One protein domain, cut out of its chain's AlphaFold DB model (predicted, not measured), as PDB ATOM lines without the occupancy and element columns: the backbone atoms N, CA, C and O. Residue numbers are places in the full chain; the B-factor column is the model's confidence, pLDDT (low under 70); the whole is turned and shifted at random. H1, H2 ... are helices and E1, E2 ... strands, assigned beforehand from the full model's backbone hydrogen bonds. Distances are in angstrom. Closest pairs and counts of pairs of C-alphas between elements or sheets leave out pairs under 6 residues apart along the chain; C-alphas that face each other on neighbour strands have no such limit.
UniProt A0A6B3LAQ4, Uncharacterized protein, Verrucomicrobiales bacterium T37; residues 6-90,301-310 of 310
ATOM      1  N   PHE A   6     173.467 259.769 163.679       98.50
ATOM      2  CA  PHE A   6     174.596 260.404 164.341       98.50
ATOM      3  C   PHE A   6     174.175 260.888 165.723       98.50
ATOM      4  O   PHE A   6     172.991 261.117 165.980       98.50
ATOM      5  N   TYR A   7     175.144 261.071 166.609       98.56
ATOM      6  CA  TYR A   7     174.917 261.614 167.936       98.56
ATOM      7  C   TYR A   7     175.988 262.623 168.341       98.56
ATOM      8  O   TYR A   7     177.128 262.592 167.865       98.56
ATOM      9  N   TRP A   8     175.611 263.499 169.266       98.62
ATOM     10  CA  TRP A   8     176.523 264.388 169.969       98.62
ATOM     11  C   TRP A   8     176.190 264.388 171.469       98.62
ATOM     12  O   TRP A   8     175.074 264.764 171.834       98.62
ATOM     13  N   PRO A   9     177.099 263.924 172.348       98.12
ATOM     14  CA  PRO A   9     176.844 263.891 173.782       98.12
ATOM     15  C   PRO A   9     176.915 265.294 174.395       98.12
ATOM     16  O   PRO A   9     177.733 266.116 173.986       98.12
ATOM     17  N   TYR A  10     176.120 265.526 175.432       98.00
ATOM     18  CA  TYR A  10     176.153 266.747 176.239       98.00
ATOM     19  C   TYR A  10     176.085 266.420 177.738       98.00
ATOM     20  O   TYR A  10     175.824 265.281 178.144       98.00
ATOM     21  N   CYS A  11     176.325 267.434 178.569       96.75
ATOM     22  CA  CYS A  11     176.150 267.378 180.017       96.75
ATOM     23  C   CYS A  11     175.434 268.650 180.482       96.75
ATOM     24  O   CYS A  11     175.969 269.739 180.294       96.75
ATOM     25  N   LEU A  12     174.252 268.508 181.079       95.69
ATOM     26  CA  LEU A  12     173.533 269.613 181.713       95.69
ATOM     27  C   LEU A  12     173.884 269.648 183.194       95.69
ATOM     28  O   LEU A  12     173.836 268.616 183.868       95.69
ATOM     29  N   ARG A  13     174.199 270.829 183.719       92.81
ATOM     30  CA  ARG A  13     174.540 271.017 185.131       92.81
ATOM     31  C   ARG A  13     173.402 271.687 185.862       92.81
ATOM     32  O   ARG A  13     172.953 272.741 185.442       92.81
ATOM     33  N   SER A  14     172.901 271.086 186.930       87.50
ATOM     34  CA  SER A  14     171.765 271.638 187.668       87.50
ATOM     35  C   SER A  14     172.195 272.753 188.620       87.50
ATOM     36  O   SER A  14     173.105 272.541 189.432       87.50
ATOM     37  N   ARG A  15     171.470 273.877 188.635       82.50
ATOM     38  CA  ARG A  15     171.693 274.970 189.606       82.50
ATOM     39  C   ARG A  15     171.391 274.521 191.041       82.50
ATOM     40  O   ARG A  15     172.107 274.858 191.983       82.50
ATOM     41  N   ALA A  16     170.374 273.679 191.206       73.50
ATOM     42  CA  ALA A  16     169.897 273.163 192.488       73.50
ATOM     43  C   ALA A  16     169.525 271.674 192.397       73.50
ATOM     44  O   ALA A  16     169.581 271.073 191.326       73.50
ATOM     45  N   THR A  17     169.140 271.068 193.522       69.50
ATOM     46  CA  THR A  17     168.543 269.725 193.524       69.50
ATOM     47  C   THR A  17     167.249 269.749 192.711       69.50
ATOM     48  O   THR A  17     166.321 270.483 193.042       69.50
ATOM     49  N   MET A  18     167.186 268.960 191.635       67.31
ATOM     50  CA  MET A  18     166.079 269.030 190.675       67.31
ATOM     51  C   MET A  18     164.883 268.172 191.063       67.31
ATOM     52  O   MET A  18     163.780 268.464 190.620       67.31
ATOM     53  N   ASN A  19     165.056 267.092 191.830       65.75
ATOM     54  CA  ASN A  19     163.975 266.188 192.233       65.75
ATOM     55  C   ASN A  19     164.293 265.576 193.609       65.75
ATOM     56  O   ASN A  19     165.449 265.297 193.896       65.75
ATOM     57  N   ALA A  20     163.272 265.315 194.430       59.91
ATOM     58  CA  ALA A  20     163.403 264.577 195.689       59.91
ATOM     59  C   ALA A  20     164.028 263.176 195.516       59.91
ATOM     60  O   ALA A  20     164.586 262.628 196.462       59.91
ATOM     61  N   LEU A  21     163.943 262.602 194.313       59.81
ATOM     62  CA  LEU A  21     164.505 261.294 193.978       59.81
ATOM     63  C   LEU A  21     165.967 261.341 193.501       59.81
ATOM     64  O   LEU A  21     166.541 260.285 193.237       59.81
ATOM     65  N   THR A  22     166.585 262.521 193.347       65.06
ATOM     66  CA  THR A  22     167.975 262.610 192.872       65.06
ATOM     67  C   THR A  22     168.722 263.861 193.347       65.06
ATOM     68  O   THR A  22     168.282 264.986 193.131       65.06
ATOM     69  N   ASP A  23     169.924 263.658 193.897       66.38
ATOM     70  CA  ASP A  23     170.909 264.718 194.183       66.38
ATOM     71  C   ASP A  23     171.863 264.970 192.999       66.38
ATOM     72  O   ASP A  23     172.890 265.646 193.125       66.38
ATOM     73  N   ARG A  24     171.558 264.386 191.834       73.19
ATOM     74  CA  ARG A  24     172.410 264.440 190.650       73.19
ATOM     75  C   ARG A  24     172.586 265.873 190.173       73.19
ATOM     76  O   ARG A  24     171.620 266.553 189.841       73.19
ATOM     77  N   ARG A  25     173.850 266.291 190.086       83.50
ATOM     78  CA  ARG A  25     174.241 267.619 189.595       83.50
ATOM     79  C   ARG A  25     174.534 267.673 188.103       83.50
ATOM     80  O   ARG A  25     174.476 268.750 187.528       83.50
ATOM     81  N   GLU A  26     174.826 266.532 187.484       91.44
ATOM     82  CA  GLU A  26     175.199 266.437 186.071       91.44
ATOM     83  C   GLU A  26     174.316 265.431 185.340       91.44
ATOM     84  O   GLU A  26     174.346 264.241 185.648       91.44
ATOM     85  N   VAL A  27     173.553 265.882 184.349       92.31
ATOM     86  CA  VAL A  27     172.666 265.056 183.526       92.31
ATOM     87  C   VAL A  27     173.303 264.860 182.158       92.31
ATOM     88  O   VAL A  27     173.470 265.803 181.390       92.31
ATOM     89  N   HIS A  28     173.665 263.619 181.849       96.19
ATOM     90  CA  HIS A  28     174.277 263.263 180.573       96.19
ATOM     91  C   HIS A  28     173.213 262.790 179.594       96.19
ATOM     92  O   HIS A  28     172.498 261.826 179.878       96.19
ATOM     93  N   GLY A  29     173.173 263.418 178.425       98.12
ATOM     94  CA  GLY A  29     172.319 263.018 177.316       98.12
ATOM     95  C   GLY A  29     173.056 263.094 175.985       98.12
ATOM     96  O   GLY A  29     174.274 263.293 175.931       98.12
ATOM     97  N   ALA A  30     172.316 262.901 174.903       98.62
ATOM     98  CA  ALA A  30     172.828 263.071 173.555       98.62
ATOM     99  C   ALA A  30     171.776 263.694 172.641       98.62
ATOM    100  O   ALA A  30     170.608 263.298 172.639       98.62
ATOM    101  N   LEU A  31     172.223 264.633 171.815       98.81
ATOM    102  CA  LEU A  31     171.494 265.028 170.622       98.81
ATOM    103  C   LEU A  31     171.643 263.930 169.576       98.81
ATOM    104  O   LEU A  31     172.706 263.318 169.459       98.81
ATOM    105  N   ILE A  32     170.581 263.691 168.820       98.69
ATOM    106  CA  ILE A  32     170.496 262.670 167.780       98.69
ATOM    107  C   ILE A  32     170.213 263.367 166.461       98.69
ATOM    108  O   ILE A  32     169.311 264.192 166.392       98.69
ATOM    109  N   LYS A  33     170.942 263.006 165.409       98.62
ATOM    110  CA  LYS A  33     170.685 263.448 164.039       98.62
ATOM    111  C   LYS A  33     170.336 262.240 163.183       98.62
ATOM    112  O   LYS A  33     171.111 261.286 163.107       98.62
ATOM    113  N   ALA A  34     169.183 262.284 162.525       97.50
ATOM    114  CA  ALA A  34     168.734 261.257 161.592       97.50
ATOM    115  C   ALA A  34     168.227 261.925 160.308       97.50
ATOM    116  O   ALA A  34     167.237 262.659 160.305       97.50
ATOM    117  N   GLY A  35     168.922 261.684 159.195       95.31
ATOM    118  CA  GLY A  35     168.666 262.411 157.952       95.31
ATOM    119  C   GLY A  35     168.972 263.903 158.118       95.31
ATOM    120  O   GLY A  35     170.092 264.265 158.473       95.31
ATOM    121  N   GLN A  36     167.984 264.759 157.849       96.25
ATOM    122  CA  GLN A  36     168.112 266.215 158.012       96.25
ATOM    123  C   GLN A  36     167.630 266.729 159.369       96.25
ATOM    124  O   GLN A  36     167.786 267.914 159.628       96.25
ATOM    125  N   GLY A  37     167.026 265.879 160.201       98.31
ATOM    126  CA  GLY A  37     166.409 266.330 161.439       98.31
ATOM    127  C   GLY A  37     167.117 265.872 162.696       98.31
ATOM    128  O   GLY A  37     167.965 264.969 162.676       98.31
ATOM    129  N   TYR A  38     166.718 266.500 163.794       98.75
ATOM    130  CA  TYR A  38     167.353 266.388 165.092       98.75
ATOM    131  C   TYR A  38     166.355 265.999 166.185       98.75
ATOM    132  O   TYR A  38     165.184 266.363 166.151       98.75
ATOM    133  N   GLY A  39     166.840 265.257 167.172       98.38
ATOM    134  CA  GLY A  39     166.104 264.861 168.365       98.38
ATOM    135  C   GLY A  39     167.021 264.803 169.581       98.38
ATOM    136  O   GLY A  39     168.220 265.065 169.493       98.38
ATOM    137  N   CYS A  40     166.462 264.448 170.734       98.38
ATOM    138  CA  CYS A  40     167.174 264.453 172.008       98.38
ATOM    139  C   CYS A  40     166.895 263.168 172.794       98.38
ATOM    140  O   CYS A  40     165.747 262.733 172.889       98.38
ATOM    141  N   ILE A  41     167.942 262.580 173.375       98.50
ATOM    142  CA  ILE A  41     167.861 261.494 174.355       98.50
ATOM    143  C   ILE A  41     168.454 262.001 175.667       98.50
ATOM    144  O   ILE A  41     169.654 262.257 175.755       98.50
ATOM    145  N   ASN A  42     167.615 262.098 176.697       97.50
ATOM    146  CA  ASN A  42     168.003 262.547 178.032       97.50
ATOM    147  C   ASN A  42     167.451 261.585 179.098       97.50
ATOM    148  O   ASN A  42     166.330 261.779 179.572       97.50
ATOM    149  N   PRO A  43     168.187 260.520 179.441       96.19
ATOM    150  CA  PRO A  43     167.695 259.514 180.365       96.19
ATOM    151  C   PRO A  43     167.792 259.956 181.822       96.19
ATOM    152  O   PRO A  43     168.805 260.520 182.253       96.19
ATOM    153  N   TRP A  44     166.782 259.564 182.593       93.31
ATOM    154  CA  TRP A  44     166.751 259.628 184.049       93.31
ATOM    155  C   TRP A  44     166.672 258.210 184.631       93.31
ATOM    156  O   TRP A  44     165.577 257.720 184.916       93.31
ATOM    157  N   PRO A  45     167.812 257.511 184.819       91.06
ATOM    158  CA  PRO A  45     167.818 256.178 185.425       91.06
ATOM    159  C   PRO A  45     167.166 256.129 186.810       91.06
ATOM    160  O   PRO A  45     166.562 255.126 187.180       91.06
ATOM    161  N   GLU A  46     167.230 257.232 187.555       85.00
ATOM    162  CA  GLU A  46     166.580 257.413 188.855       85.00
ATOM    163  C   GLU A  46     165.046 257.381 188.760       85.00
ATOM    164  O   GLU A  46     164.374 257.058 189.735       85.00
ATOM    165  N   LEU A  47     164.497 257.676 187.578       83.94
ATOM    166  CA  LEU A  47     163.072 257.574 187.251       83.94
ATOM    167  C   LEU A  47     162.738 256.283 186.478       83.94
ATOM    168  O   LEU A  47     161.610 256.109 186.020       83.94
ATOM    169  N   GLY A  48     163.702 255.362 186.350       87.75
ATOM    170  CA  GLY A  48     163.520 254.045 185.738       87.75
ATOM    171  C   GLY A  48     163.925 253.933 184.266       87.75
ATOM    172  O   GLY A  48     163.679 252.886 183.663       87.75
ATOM    173  N   ASP A  49     164.541 254.961 183.679       92.75
ATOM    174  CA  ASP A  49     165.053 254.871 182.306       92.75
ATOM    175  C   ASP A  49     166.294 253.966 182.201       92.75
ATOM    176  O   ASP A  49     167.062 253.778 183.148       92.75
ATOM    177  N   GLU A  50     166.542 253.435 181.003       94.69
ATOM    178  CA  GLU A  50     167.849 252.866 180.679       94.69
ATOM    179  C   GLU A  50     168.929 253.969 180.678       94.69
ATOM    180  O   GLU A  50     168.661 255.143 180.421       94.69
ATOM    181  N   SER A  51     170.188 253.604 180.937       96.44
ATOM    182  CA  SER A  51     171.303 254.556 180.842       96.44
ATOM    183  C   SER A  51     171.510 255.063 179.407       96.44
ATOM    184  O   SER A  51     171.194 254.370 178.439       96.44
ATOM    185  N   LEU A  52     172.153 256.228 179.250       97.38
ATOM    186  CA  LEU A  52     172.466 256.796 177.927       97.38
ATOM    187  C   LEU A  52     173.229 255.809 177.034       97.38
ATOM    188  O   LEU A  52     172.914 255.654 175.857       97.38
ATOM    189  N   THR A  53     174.205 255.098 177.600       97.50
ATOM    190  CA  THR A  53     174.983 254.084 176.877       97.50
ATOM    191  C   THR A  53     174.105 252.945 176.359       97.50
ATOM    192  O   THR A  53     174.348 252.437 175.264       97.50
ATOM    193  N   GLN A  54     173.096 252.527 177.128       97.56
ATOM    194  CA  GLN A  54     172.149 251.493 176.710       97.56
ATOM    195  C   GLN A  54     171.216 252.014 175.612       97.56
ATOM    196  O   GLN A  54     171.122 251.366 174.572       97.56
ATOM    197  N   GLU A  55     170.627 253.204 175.774       97.62
ATOM    198  CA  GLU A  55     169.768 253.823 174.749       97.62
ATOM    199  C   GLU A  55     170.513 254.002 173.413       97.62
ATOM    200  O   GLU A  55     170.006 253.603 172.365       97.62
ATOM    201  N   LEU A  56     171.755 254.507 173.436       97.81
ATOM    202  CA  LEU A  56     172.583 254.661 172.231       97.81
ATOM    203  C   LEU A  56     172.946 253.310 171.595       97.81
ATOM    204  O   LEU A  56     172.866 253.165 170.375       97.81
ATOM    205  N   ARG A  57     173.294 252.292 172.397       97.38
ATOM    206  CA  ARG A  57     173.562 250.937 171.882       97.38
ATOM    207  C   ARG A  57     172.338 250.368 171.167       97.38
ATOM    208  O   ARG A  57     172.449 249.887 170.045       97.38
ATOM    209  N   ARG A  58     171.169 250.459 171.794       97.19
ATOM    210  CA  ARG A  58     169.903 249.976 171.233       97.19
ATOM    211  C   ARG A  58     169.519 250.704 169.953       97.19
ATOM    212  O   ARG A  58     169.025 250.081 169.017       97.19
ATOM    213  N   LEU A  59     169.755 252.014 169.912       95.75
ATOM    214  CA  LEU A  59     169.543 252.831 168.724       95.75
ATOM    215  C   LEU A  59     170.436 252.363 167.566       95.75
ATOM    216  O   LEU A  59     169.930 252.154 166.464       95.75
ATOM    217  N   LYS A  60     171.724 252.108 167.833       95.56
ATOM    218  CA  LYS A  60     172.678 251.546 166.861       95.56
ATOM    219  C   LYS A  60     172.258 250.166 166.346       95.56
ATOM    220  O   LYS A  60     172.387 249.877 165.161       95.56
ATOM    221  N   GLU A  61     171.739 249.316 167.225       95.38
ATOM    222  CA  GLU A  61     171.264 247.964 166.895       95.38
ATOM    223  C   GLU A  61     169.921 247.957 166.137       95.38
ATOM    224  O   GLU A  61     169.427 246.892 165.768       95.38
ATOM    225  N   GLY A  62     169.309 249.125 165.896       95.31
ATOM    226  CA  GLY A  62     168.004 249.233 165.237       95.31
ATOM    227  C   GLY A  62     166.826 248.802 166.119       95.31
ATOM    228  O   GLY A  62     165.726 248.584 165.617       95.31
ATOM    229  N   LEU A  63     167.036 248.696 167.435       96.00
ATOM    230  CA  LEU A  63     166.038 248.300 168.435       96.00
ATOM    231  C   LEU A  63     165.839 249.403 169.491       96.00
ATOM    232  O   LEU A  63     165.955 249.125 170.697       96.00
ATOM    233  N   PRO A  64     165.540 250.649 169.068       96.12
ATOM    234  CA  PRO A  64     165.554 251.819 169.938       96.12
ATOM    235  C   PRO A  64     164.676 251.623 171.172       96.12
ATOM    236  O   PRO A  64     163.569 251.076 171.086       96.12
ATOM    237  N   GLY A  65     165.183 252.088 172.315       94.50
ATOM    238  CA  GLY A  65     164.456 252.154 173.576       94.50
ATOM    239  C   GLY A  65     163.306 253.157 173.529       94.50
ATOM    240  O   GLY A  65     162.872 253.616 172.467       94.50
ATOM    241  N   LYS A  66     162.750 253.473 174.697       94.19
ATOM    242  CA  LYS A  66     161.612 254.395 174.801       94.19
ATOM    243  C   LYS A  66     162.030 255.801 174.367       94.19
ATOM    244  O   LYS A  66     161.373 256.368 173.495       94.19
ATOM    245  N   LEU A  67     163.153 256.296 174.888       97.38
ATOM    246  CA  LEU A  67     163.692 257.612 174.540       97.38
ATOM    247  C   LEU A  67     164.189 257.635 173.092       97.38
ATOM    248  O   LEU A  67     163.829 258.535 172.338       97.38
ATOM    249  N   GLY A  68     164.925 256.604 172.658       97.75
ATOM    250  CA  GLY A  68     165.398 256.502 171.275       97.75
ATOM    251  C   GLY A  68     164.275 256.556 170.234       97.75
ATOM    252  O   GLY A  68     164.405 257.247 169.225       97.75
ATOM    253  N   ARG A  69     163.133 255.892 170.481       97.56
ATOM    254  CA  ARG A  69     161.972 255.956 169.572       97.56
ATOM    255  C   ARG A  69     161.404 257.368 169.468       97.56
ATOM    256  O   ARG A  69     161.123 257.822 168.361       97.56
ATOM    257  N   ARG A  70     161.255 258.068 170.597       97.88
ATOM    258  CA  ARG A  70     160.759 259.452 170.609       97.88
ATOM    259  C   ARG A  70     161.744 260.417 169.956       97.88
ATOM    260  O   ARG A  70     161.313 261.268 169.185       97.88
ATOM    261  N   ALA A  71     163.046 260.240 170.179       98.44
ATOM    262  CA  ALA A  71     164.090 261.037 169.540       98.44
ATOM    263  C   ALA A  71     164.088 260.880 168.011       98.44
ATOM    264  O   ALA A  71     164.206 261.871 167.297       98.44
ATOM    265  N   LEU A  72     163.893 259.659 167.495       98.31
ATOM    266  CA  LEU A  72     163.764 259.419 166.053       98.31
ATOM    267  C   LEU A  72     162.485 260.019 165.462       98.31
ATOM    268  O   LEU A  72     162.518 260.533 164.347       98.31
ATOM    269  N   GLN A  73     161.368 259.979 166.190       98.06
ATOM    270  CA  GLN A  73     160.136 260.638 165.750       98.06
ATOM    271  C   GLN A  73     160.296 262.159 165.698       98.06
ATOM    272  O   GLN A  73     159.923 262.770 164.699       98.06
ATOM    273  N   CYS A  74     160.906 262.744 166.731       98.56
ATOM    274  CA  CYS A  74     161.279 264.154 166.762       98.56
ATOM    275  C   CYS A  74     162.145 264.515 165.545       98.56
ATOM    276  O   CYS A  74     161.753 265.362 164.747       98.56
ATOM    277  N   ALA A  75     163.232 263.770 165.309       98.62
ATOM    278  CA  ALA A  75     164.110 263.976 164.158       98.62
ATOM    279  C   ALA A  75     163.393 263.798 162.810       98.62
ATOM    280  O   ALA A  75     163.706 264.483 161.841       98.62
ATOM    281  N   SER A  76     162.411 262.902 162.717       98.31
ATOM    282  CA  SER A  76     161.615 262.736 161.499       98.31
ATOM    283  C   SER A  76     160.776 263.983 161.192       98.31
ATOM    284  O   SER A  76     160.767 264.439 160.048       98.31
ATOM    285  N   LEU A  77     160.085 264.528 162.199       98.31
ATOM    286  CA  LEU A  77     159.246 265.726 162.075       98.31
ATOM    287  C   LEU A  77     160.086 266.978 161.815       98.31
ATOM    288  O   LEU A  77     159.834 267.710 160.860       98.31
ATOM    289  N   ASP A  78     161.123 267.179 162.625       98.81
ATOM    290  CA  ASP A  78     162.079 268.272 162.476       98.81
ATOM    291  C   ASP A  78     162.739 268.226 161.090       98.81
ATOM    292  O   ASP A  78     162.729 269.213 160.360       98.81
ATOM    293  N   GLY A  79     163.193 267.051 160.649       98.50
ATOM    294  CA  GLY A  79     163.827 266.887 159.344       98.50
ATOM    295  C   GLY A  79     162.895 267.146 158.161       98.50
ATOM    296  O   GLY A  79     163.367 267.578 157.112       98.50
ATOM    297  N   GLU A  80     161.593 266.882 158.290       98.38
ATOM    298  CA  GLU A  80     160.603 267.237 157.262       98.38
ATOM    299  C   GLU A  80     160.389 268.748 157.181       98.38
ATOM    300  O   GLU A  80     160.382 269.306 156.083       98.38
ATOM    301  N   ALA A  81     160.277 269.426 158.320       98.50
ATOM    302  CA  ALA A  81     160.150 270.879 158.359       98.50
ATOM    303  C   ALA A  81     161.408 271.581 157.816       98.50
ATOM    304  O   ALA A  81     161.298 272.502 157.006       98.50
ATOM    305  N   ARG A  82     162.604 271.083 158.157       98.50
ATOM    306  CA  ARG A  82     163.883 271.580 157.613       98.50
ATOM    307  C   ARG A  82     163.992 271.408 156.103       98.50
ATOM    308  O   ARG A  82     164.372 272.352 155.416       98.50
ATOM    309  N   ARG A  83     163.573 270.254 155.563       98.12
ATOM    310  CA  ARG A  83     163.502 270.027 154.104       98.12
ATOM    311  C   ARG A  83     162.653 271.074 153.386       98.12
ATOM    312  O   ARG A  83     162.974 271.446 152.262       98.12
ATOM    313  N   HIS A  84     161.585 271.530 154.034       98.06
ATOM    314  CA  HIS A  84     160.672 272.542 153.506       98.06
ATOM    315  C   HIS A  84     161.063 273.977 153.885       98.06
ATOM    316  O   HIS A  84     160.361 274.905 153.499       98.06
ATOM    317  N   GLN A  85     162.169 274.166 154.613       98.06
ATOM    318  CA  GLN A  85     162.635 275.462 155.111       98.06
ATOM    319  C   GLN A  85     161.577 276.212 155.935       98.06
ATOM    320  O   GLN A  85     161.445 277.432 155.843       98.06
ATOM    321  N   VAL A  86     160.811 275.476 156.742       98.19
ATOM    322  CA  VAL A  86     159.786 276.040 157.627       98.19
ATOM    323  C   VAL A  86     160.092 275.732 159.085       98.19
ATOM    324  O   VAL A  86     160.705 274.716 159.411       98.19
ATOM    325  N   SER A  87     159.629 276.609 159.973       98.38
ATOM    326  CA  SER A  87     159.577 276.334 161.407       98.38
ATOM    327  C   SER A  87     158.402 275.406 161.721       98.38
ATOM    328  O   SER A  87     157.305 275.588 161.189       98.38
ATOM    329  N   LEU A  88     158.597 274.457 162.637       98.31
ATOM    330  CA  LEU A  88     157.510 273.639 163.187       98.31
ATOM    331  C   LEU A  88     156.488 274.472 163.975       98.31
ATOM    332  O   LEU A  88     155.361 274.026 164.168       98.31
ATOM    333  N   TYR A  89     156.852 275.684 164.401       97.94
ATOM    334  CA  TYR A  89     155.960 276.603 165.113       97.94
ATOM    335  C   TYR A  89     155.146 277.503 164.180       97.94
ATOM    336  O   TYR A  89     154.322 278.288 164.652       97.94
ATOM    337  N   ALA A  90     155.353 277.422 162.860       96.62
ATOM    338  CA  ALA A  90     154.630 278.248 161.904       96.62
ATOM    339  C   ALA A  90     153.109 278.026 162.026       96.62
ATOM    340  O   ALA A  90     152.606 276.922 161.832       96.62
ATOM    341  N   LEU A 301     173.748 276.274 165.561       98.44
ATOM    342  CA  LEU A 301     174.309 275.459 166.637       98.44
ATOM    343  C   LEU A 301     174.365 273.991 166.227       98.44
ATOM    344  O   LEU A 301     175.404 273.357 166.389       98.44
ATOM    345  N   LEU A 302     173.271 273.453 165.686       98.56
ATOM    346  CA  LEU A 302     173.159 272.048 165.294       98.56
ATOM    347  C   LEU A 302     174.073 271.706 164.112       98.56
ATOM    348  O   LEU A 302     174.664 270.621 164.093       98.56
ATOM    349  N   GLU A 303     174.219 272.611 163.145       97.19
ATOM    350  CA  GLU A 303     175.142 272.455 162.017       97.19
ATOM    351  C   GLU A 303     176.609 272.484 162.458       97.19
ATOM    352  O   GLU A 303     177.421 271.722 161.928       97.19
ATOM    353  N   GLY A 304     176.938 273.302 163.461       97.75
ATOM    354  CA  GLY A 304     178.291 273.432 164.002       97.75
ATOM    355  C   GLY A 304     178.766 272.264 164.874       97.75
ATOM    356  O   GLY A 304     179.957 272.184 165.188       97.75
ATOM    357  N   LEU A 305     177.880 271.348 165.283       98.31
ATOM    358  CA  LEU A 305     178.258 270.233 166.156       98.31
ATOM    359  C   LEU A 305     179.131 269.189 165.429       98.31
ATOM    360  O   LEU A 305     178.816 268.775 164.309       98.31
ATOM    361  N   PRO A 306     180.186 268.658 166.076       97.75
ATOM    362  CA  PRO A 306     181.027 267.612 165.501       97.75
ATOM    363  C   PRO A 306     180.385 266.225 165.686       97.75
ATOM    364  O   PRO A 306     180.817 265.401 166.497       97.75
ATOM    365  N   TRP A 307     179.320 265.992 164.917       98.19
ATOM    366  CA  TRP A 307     178.517 264.768 164.906       98.19
ATOM    367  C   TRP A 307     179.359 263.495 164.762       98.19
ATOM    368  O   TRP A 307     180.233 263.397 163.899       98.19
ATOM    369  N   LYS A 308     179.049 262.484 165.580       97.75
ATOM    370  CA  LYS A 308     179.655 261.146 165.518       97.75
ATOM    371  C   LYS A 308     178.641 260.156 164.978       97.75
ATOM    372  O   LYS A 308     177.504 260.156 165.434       97.75
ATOM    373  N   GLU A 309     179.035 259.317 164.028       96.88
ATOM    374  CA  GLU A 309     178.172 258.222 163.575       96.88
ATOM    375  C   GLU A 309     177.983 257.205 164.712       96.88
ATOM    376  O   GLU A 309     178.919 256.946 165.478       96.88
ATOM    377  N   LEU A 310     176.757 256.697 164.858       92.88
ATOM    378  CA  LEU A 310     176.372 255.765 165.923       92.88
ATOM    379  C   LEU A 310     176.882 254.343 165.679       92.88
ATOM    380  O   LEU A 310     176.687 253.763 164.592       92.88
TER     381      LEU A 310
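AT A GLANCE: This is residues 6 to 90 and 301 to 310 of the 310 residues of an uncharacterized protein of Verrucomicrobiales bacterium T37 (UniProt A0A6B3LAQ4). A twisted three-stranded antiparallel sheet, ordered E1, E2, E3, has the long helix H2 beside edge strand E3 and short H1 over E2, with a long loop, residues 14 to 25, at one end. The printed part has 95 residues with three strands, then three helices; the class is mixed. It is only just compact, close to loose, with a radius of gyration of the C-alphas of 14.4 A and spans of 43 by 31 by 24 A.

IN THESE COORDINATES: E1, residues 6 to 13, runs 23.3 A from C-alpha 6 at (174.596, 260.404, 164.341); E2, 26 to 34, runs 25.8 A; E3 is 37 to 41. H1 is 52 to 60; H2, 66 to 83, runs 26.0 A to C-alpha 83 at (163.502, 270.027, 154.104); H3 is 301 to 304.

HOW THE PARTS SIT: E1, E2 and E3 form a meander, each strand the antiparallel neighbour of the one before; N 8 and O 31 are 2.9 A apart, N 32 and O 39 2.8 A. H2 is only just at the sheet's level, height 3.7 A; its closest C-alphas with E3 are Gly 79 and Gly 37, 3.4 A. H1 lies over E2, height 9.3 A. H1 touches H2 residues 67 to 68 alone, closest C-alphas Leu 59 and Gly 68, 6.1 A, at a steep tilt of 61 degrees. H3 only grazes the sheet. Every O i to N i+4 pair in H1 and H2 is within hydrogen-bond range; H3 is too short for one.

THE WHOLE: Residues 91 to 300 are not printed; C-alphas 90 and 301 are 20.4 A apart. The link E1 to E2 is long; residues 17 to 23 have pLDDT under 70.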